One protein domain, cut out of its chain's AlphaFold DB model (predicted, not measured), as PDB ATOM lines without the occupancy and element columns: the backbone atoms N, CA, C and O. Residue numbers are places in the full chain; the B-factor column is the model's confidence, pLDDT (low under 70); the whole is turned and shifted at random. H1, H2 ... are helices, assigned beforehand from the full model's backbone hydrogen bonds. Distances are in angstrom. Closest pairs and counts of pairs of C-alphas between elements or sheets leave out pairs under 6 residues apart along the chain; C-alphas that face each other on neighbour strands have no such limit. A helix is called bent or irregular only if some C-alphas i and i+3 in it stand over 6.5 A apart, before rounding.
ATOM      1  N   VAL A   2     -23.626  49.746 -20.749       59.72
ATOM      2  CA  VAL A   2     -24.228  49.028 -21.883       59.72
ATOM      3  C   VAL A   2     -25.484  48.331 -21.356       59.72
ATOM      4  O   VAL A   2     -25.421  47.713 -20.301       59.72
ATOM      5  N   ASN A   3     -26.620  48.466 -22.042       78.75
ATOM      6  CA  ASN A   3     -27.874  47.804 -21.663       78.75
ATOM      7  C   ASN A   3     -27.680  46.267 -21.635       78.75
ATOM      8  O   ASN A   3     -27.072  45.722 -22.558       78.75
ATOM      9  N   GLU A   4     -28.181  45.563 -20.611       82.81
ATOM     10  CA  GLU A   4     -28.005  44.102 -20.464       82.81
ATOM     11  C   GLU A   4     -28.606  43.296 -21.630       82.81
ATOM     12  O   GLU A   4     -28.028  42.298 -22.060       82.81
ATOM     13  N   THR A   5     -29.697  43.772 -22.233       81.81
ATOM     14  CA  THR A   5     -30.253  43.189 -23.465       81.81
ATOM     15  C   THR A   5     -29.242  43.284 -24.602       81.81
ATOM     16  O   THR A   5     -28.956  42.296 -25.272       81.81
ATOM     17  N   LEU A   6     -28.623  44.455 -24.786       75.00
ATOM     18  CA  LEU A   6     -27.629  44.674 -25.839       75.00
ATOM     19  C   LEU A   6     -26.382  43.809 -25.625       75.00
ATOM     20  O   LEU A   6     -25.833  43.249 -26.570       75.00
ATOM     21  N   LYS A   7     -25.953  43.663 -24.370       79.81
ATOM     22  CA  LYS A   7     -24.848  42.780 -23.983       79.81
ATOM     23  C   LYS A   7     -25.176  41.311 -24.256       79.81
ATOM     24  O   LYS A   7     -24.305  40.574 -24.710       79.81
ATOM     25  N   THR A   8     -26.418  40.895 -24.020       83.38
ATOM     26  CA  THR A   8     -26.895  39.534 -24.308       83.38
ATOM     27  C   THR A   8     -26.920  39.273 -25.811       83.38
ATOM     28  O   THR A   8     -26.335  38.294 -26.266       83.38
ATOM     29  N   VAL A   9     -27.484  40.193 -26.600       84.06
ATOM     30  CA  VAL A   9     -27.475  40.122 -28.072       84.06
ATOM     31  C   VAL A   9     -26.045  40.072 -28.615       84.06
ATOM     32  O   VAL A   9     -25.745  39.250 -29.476       84.06
ATOM     33  N   ALA A  10     -25.133  40.889 -28.084       83.00
ATOM     34  CA  ALA A  10     -23.729  40.863 -28.484       83.00
ATOM     35  C   ALA A  10     -23.080  39.492 -28.217       83.00
ATOM     36  O   ALA A  10     -22.406  38.943 -29.087       83.00
ATOM     37  N   LYS A  11     -23.326  38.901 -27.040       81.56
ATOM     38  CA  LYS A  11     -22.805  37.570 -26.689       81.56
ATOM     39  C   LYS A  11     -23.368  36.457 -27.574       81.56
ATOM     40  O   LYS A  11     -22.612  35.566 -27.941       81.56
ATOM     41  N   LEU A  12     -24.647  36.527 -27.954       85.00
ATOM     42  CA  LEU A  12     -25.258  35.583 -28.902       85.00
ATOM     43  C   LEU A  12     -24.600  35.638 -30.289       85.00
ATOM     44  O   LEU A  12     -24.524  34.626 -30.974       85.00
ATOM     45  N   ASN A  13     -24.074  36.800 -30.679       83.00
ATOM     46  CA  ASN A  13     -23.355  36.996 -31.941       83.00
ATOM     47  C   ASN A  13     -21.845  36.710 -31.826       83.00
ATOM     48  O   ASN A  13     -21.065  37.197 -32.642       83.00
ATOM     49  N   ASN A  14     -21.412  35.966 -30.797       83.12
ATOM     50  CA  ASN A  14     -20.003  35.660 -30.522       83.12
ATOM     51  C   ASN A  14     -19.100  36.907 -30.450       83.12
ATOM     52  O   ASN A  14     -17.905  36.844 -30.743       83.12
ATOM     53  N   MET A  15     -19.652  38.061 -30.055       86.81
ATOM     54  CA  MET A  15     -18.857  39.278 -29.924       86.81
ATOM     55  C   MET A  15     -17.928  39.196 -28.711       86.81
ATOM     56  O   MET A  15     -18.320  38.803 -27.609       86.81
ATOM     57  N   TYR A  16     -16.697  39.665 -28.898       87.50
ATOM     58  CA  TYR A  16     -15.714  39.775 -27.828       87.50
ATOM     59  C   TYR A  16     -15.955  41.031 -26.994       87.50
ATOM     60  O   TYR A  16     -16.225  42.115 -27.515       87.50
ATOM     61  N   THR A  17     -15.818  40.896 -25.676       86.00
ATOM     62  CA  THR A  17     -15.874  42.046 -24.769       86.00
ATOM     63  C   THR A  17     -14.488  42.667 -24.656       86.00
ATOM     64  O   THR A  17     -13.557  42.032 -24.169       86.00
ATOM     65  N   VAL A  18     -14.361  43.924 -25.075       87.50
ATOM     66  CA  VAL A  18     -13.140  44.716 -24.893       87.50
ATOM     67  C   VAL A  18     -13.308  45.596 -23.658       87.50
ATOM     68  O   VAL A  18     -14.079  46.558 -23.676       87.50
ATOM     69  N   ILE A  19     -12.591  45.267 -22.585       86.50
ATOM     70  CA  ILE A  19     -12.615  46.033 -21.334       86.50
ATOM     71  C   ILE A  19     -11.654  47.216 -21.465       86.50
ATOM     72  O   ILE A  19     -10.473  47.044 -21.764       86.50
ATOM     73  N   ARG A  20     -12.169  48.431 -21.256       82.56
ATOM     74  CA  ARG A  20     -11.382  49.670 -21.282       82.56
ATOM     75  C   ARG A  20     -11.150  50.144 -19.851       82.56
ATOM     76  O   ARG A  20     -12.105  50.211 -19.085       82.56
ATOM     77  N   SER A  21      -9.911  50.501 -19.524       85.31
ATOM     78  CA  SER A  21      -9.539  51.106 -18.242       85.31
ATOM     79  C   SER A  21      -8.648  52.324 -18.472       85.31
ATOM     80  O   SER A  21      -7.864  52.355 -19.421       85.31
ATOM     81  N   ASN A  22      -8.773  53.321 -17.594       84.31
ATOM     82  CA  ASN A  22      -7.876  54.477 -17.554       84.31
ATOM     83  C   ASN A  22      -6.548  54.147 -16.843       84.31
ATOM     84  O   ASN A  22      -5.585  54.904 -16.950       84.31
ATOM     85  N   ASN A  23      -6.474  53.014 -16.133       93.12
ATOM     86  CA  ASN A  23      -5.249  52.519 -15.523       93.12
ATOM     87  C   ASN A  23      -4.437  51.720 -16.556       93.12
ATOM     88  O   ASN A  23      -4.902  50.717 -17.095       93.12
ATOM     89  N   LYS A  24      -3.193  52.146 -16.813       88.50
ATOM     90  CA  LYS A  24      -2.307  51.514 -17.807       88.50
ATOM     91  C   LYS A  24      -2.021  50.038 -17.513       88.50
ATOM     92  O   LYS A  24      -1.981  49.244 -18.449       88.50
ATOM     93  N   SER A  25      -1.818  49.685 -16.243       88.62
ATOM     94  CA  SER A  25      -1.541  48.305 -15.831       88.62
ATOM     95  C   SER A  25      -2.755  47.417 -16.095       88.62
ATOM     96  O   SER A  25      -2.655  46.384 -16.751       88.62
ATOM     97  N   GLU A  26      -3.938  47.887 -15.698       92.69
ATOM     98  CA  GLU A  26      -5.190  47.170 -15.932       92.69
ATOM     99  C   GLU A  26      -5.505  47.039 -17.430       92.69
ATOM    100  O   GLU A  26      -5.923  45.981 -17.894       92.69
ATOM    101  N   MET A  27      -5.247  48.085 -18.219       90.56
ATOM    102  CA  MET A  27      -5.408  48.052 -19.674       90.56
ATOM    103  C   MET A  27      -4.515  46.986 -20.328       90.56
ATOM    104  O   MET A  27      -4.967  46.289 -21.242       90.56
ATOM    105  N   LEU A  28      -3.268  46.836 -19.870       91.50
ATOM    106  CA  LEU A  28      -2.366  45.793 -20.358       91.50
ATOM    107  C   LEU A  28      -2.885  44.401 -19.983       91.50
ATOM    108  O   LEU A  28      -3.020  43.559 -20.869       91.50
ATOM    109  N   SER A  29      -3.248  44.179 -18.719       94.12
ATOM    110  CA  SER A  29      -3.817  42.906 -18.257       94.12
ATOM    111  C   SER A  29      -5.087  42.530 -19.027       94.12
ATOM    112  O   SER A  29      -5.222  41.400 -19.493       94.12
ATOM    113  N   ASN A  30      -5.982  43.491 -19.266       94.25
ATOM    114  CA  ASN A  30      -7.187  43.294 -20.072       94.25
ATOM    115  C   ASN A  30      -6.860  42.951 -21.534       94.25
ATOM    116  O   ASN A  30      -7.530  42.110 -22.134       94.25
ATOM    117  N   SER A  31      -5.813  43.556 -22.104       94.25
ATOM    118  CA  SER A  31      -5.355  43.257 -23.468       94.25
ATOM    119  C   SER A  31      -4.740  41.859 -23.578       94.25
ATOM    120  O   SER A  31      -4.994  41.161 -24.557       94.25
ATOM    121  N   ILE A  32      -3.973  41.429 -22.570       95.38
ATOM    122  CA  ILE A  32      -3.423  40.067 -22.483       95.38
ATOM    123  C   ILE A  32      -4.566  39.053 -22.381       95.38
ATOM    124  O   ILE A  32      -4.601  38.093 -23.148       95.38
ATOM    125  N   ASN A  33      -5.542  39.297 -21.502       96.06
ATOM    126  CA  ASN A  33      -6.711  38.432 -21.345       96.06
ATOM    127  C   ASN A  33      -7.512  38.300 -22.646       96.06
ATOM    128  O   ASN A  33      -7.861  37.187 -23.042       96.06
ATOM    129  N   LEU A  34      -7.761  39.415 -23.341       95.38
ATOM    130  CA  LEU A  34      -8.435  39.404 -24.641       95.38
ATOM    131  C   LEU A  34      -7.641  38.603 -25.679       95.38
ATOM    132  O   LEU A  34      -8.220  37.779 -26.382       95.38
ATOM    133  N   SER A  35      -6.325  38.812 -25.750       96.69
ATOM    134  CA  SER A  35      -5.441  38.085 -26.663       96.69
ATOM    135  C   SER A  35      -5.458  36.578 -26.403       96.69
ATOM    136  O   SER A  35      -5.621  35.794 -27.336       96.69
ATOM    137  N   ASN A  36      -5.351  36.173 -25.134       96.81
ATOM    138  CA  ASN A  36      -5.381  34.769 -24.724       96.81
ATOM    139  C   ASN A  36      -6.714  34.117 -25.083       96.81
ATOM    140  O   ASN A  36      -6.737  33.025 -25.646       96.81
ATOM    141  N   TYR A  37      -7.827  34.800 -24.804       95.69
ATOM    142  CA  TYR A  37      -9.151  34.271 -25.107       95.69
ATOM    143  C   TYR A  37      -9.420  34.183 -26.615       95.69
ATOM    144  O   TYR A  37     -10.003  33.201 -27.070       95.69
ATOM    145  N   LEU A  38      -8.968  35.167 -27.404       95.50
ATOM    146  CA  LEU A  38      -9.043  35.114 -28.867       95.50
ATOM    147  C   LEU A  38      -8.268  33.916 -29.415       95.50
ATOM    148  O   LEU A  38      -8.825  33.134 -30.182       95.50
ATOM    149  N   ARG A  39      -7.017  33.727 -28.976       96.69
ATOM    150  CA  ARG A  39      -6.202  32.580 -29.390       96.69
ATOM    151  C   ARG A  39      -6.866  31.262 -29.008       96.69
ATOM    152  O   ARG A  39      -7.069  30.438 -29.885       96.69
ATOM    153  N   TYR A  40      -7.297  31.109 -27.757       96.19
ATOM    154  CA  TYR A  40      -8.031  29.929 -27.289       96.19
ATOM    155  C   TYR A  40      -9.299  29.651 -28.116       96.19
ATOM    156  O   TYR A  40      -9.570  28.510 -28.492       96.19
ATOM    157  N   SER A  41     -10.071  30.692 -28.445       95.06
ATOM    158  CA  SER A  41     -11.267  30.576 -29.287       95.06
ATOM    159  C   SER A  41     -10.941  30.017 -30.674       95.06
ATOM    160  O   SER A  41     -11.689  29.188 -31.190       95.06
ATOM    161  N   ILE A  42      -9.822  30.443 -31.263       95.25
ATOM    162  CA  ILE A  42      -9.394  30.042 -32.606       95.25
ATOM    163  C   ILE A  42      -8.729  28.657 -32.589       95.25
ATOM    164  O   ILE A  42      -9.098  27.787 -33.378       95.25
ATOM    165  N   THR A  43      -7.763  28.429 -31.695       96.00
ATOM    166  CA  THR A  43      -6.920  27.224 -31.702       96.00
ATOM    167  C   THR A  43      -7.587  26.037 -31.024       96.00
ATOM    168  O   THR A  43      -7.496  24.935 -31.559       96.00
ATOM    169  N   GLU A  44      -8.307  26.251 -29.920       96.50
ATOM    170  CA  GLU A  44      -8.909  25.167 -29.136       96.50
ATOM    171  C   GLU A  44     -10.394  25.002 -29.449       96.50
ATOM    172  O   GLU A  44     -10.835  23.916 -29.813       96.50
ATOM    173  N   LYS A  45     -11.182  26.086 -29.367       95.88
ATOM    174  CA  LYS A  45     -12.638  26.005 -29.607       95.88
ATOM    175  C   LYS A  45     -13.008  25.902 -31.086       95.88
ATOM    176  O   LYS A  45     -14.156  25.593 -31.386       95.88
ATOM    177  N   LYS A  46     -12.068  26.196 -31.992       95.12
ATOM    178  CA  LYS A  46     -12.276  26.232 -33.449       95.12
ATOM    179  C   LYS A  46     -13.430  27.157 -33.872       95.12
ATOM    180  O   LYS A  46     -14.161  26.860 -34.811       95.12
ATOM    181  N   VAL A  47     -13.584  28.289 -33.185       93.25
ATOM    182  CA  VAL A  47     -14.595  29.312 -33.489       93.25
ATOM    183  C   VAL A  47     -13.927  30.510 -34.154       93.25
ATOM    184  O   VAL A  47     -13.003  31.104 -33.595       93.25
ATOM    185  N   SER A  48     -14.420  30.883 -35.336       92.00
ATOM    186  CA  SER A  48     -13.957  32.059 -36.074       92.00
ATOM    187  C   SER A  48     -14.387  33.369 -35.409       92.00
ATOM    188  O   SER A  48     -15.474  33.477 -34.843       92.00
ATOM    189  N   SER A  49     -13.549  34.395 -35.548       92.19
ATOM    190  CA  SER A  49     -13.791  35.747 -35.038       92.19
ATOM    191  C   SER A  49     -13.751  36.744 -36.191       92.19
ATOM    192  O   SER A  49     -12.809  36.724 -36.980       92.19
ATOM    193  N   TRP A  50     -14.719  37.660 -36.262       92.06
ATOM    194  CA  TRP A  50     -14.654  38.803 -37.177       92.06
ATOM    195  C   TRP A  50     -14.202  40.051 -36.414       92.06
ATOM    196  O   TRP A  50     -14.853  40.468 -35.454       92.06
ATOM    197  N   ILE A  51     -13.058  40.619 -36.796       93.12
ATOM    198  CA  ILE A  51     -12.398  41.711 -36.068       93.12
ATOM    199  C   ILE A  51     -12.097  42.849 -37.041       93.12
ATOM    200  O   ILE A  51     -11.495  42.632 -38.087       93.12
TER     201      ILE A  51
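What this domain is: This is residues 2 to 51 of the 239 residues of an uncharacterized protein of Bacteroidetes bacterium (UniProt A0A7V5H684). The printed part is a flat, loose zigzag: a short helix, H1, then a long stretched link, residues 13 to 23, then a long helix, H2, that folds back beneath the link. H1 and H2 share no contact, residues 8 to 13 stick out free, and a short tail, residues 44 to 51, turns back from the end of H2. The printed part has 50 residues with two named helices, H1 then H2, and no named strand; the class is all helix, with 29 residues in named elements. The whole is loose, with a radius of gyration of the C-alphas of 12.4 A, and the C-alphas span 31 by 30 by 14 A.

How they stand to each other: H1, residues 4 to 12, comes first, and residues 8 to 13, of which 8 to 12 belong to H1, stand free. A long link of 11 residues joins it to H2, residues 24 to 43. H1 and H2 are apart, with no C-alpha of the one within 8 A of the other. In H1 and H2 every O i to N i+4 pair is within hydrogen-bond range.

Where its parts are: H1 begins at C-alpha 4, at (-28.005, 44.102, -20.464), and measures 12.3 A from first to last C-alpha. H2 begins at C-alpha 24, at (-2.307, 51.514, -17.807), and ends at C-alpha 43, at (-6.920, 27.224, -31.702), 28.4 A away. Neither helix is bent.

The domain as a whole: The two C-alphas farthest apart, those of Asn 22 and Lys 46, are 32.7 A apart. The C-alphas of Val 2 and Ile 51, the first and last printed, are 19.9 A apart. The printed part has no cut. The mean pLDDT of the printed part is 89.1, and residue 2 is under 70.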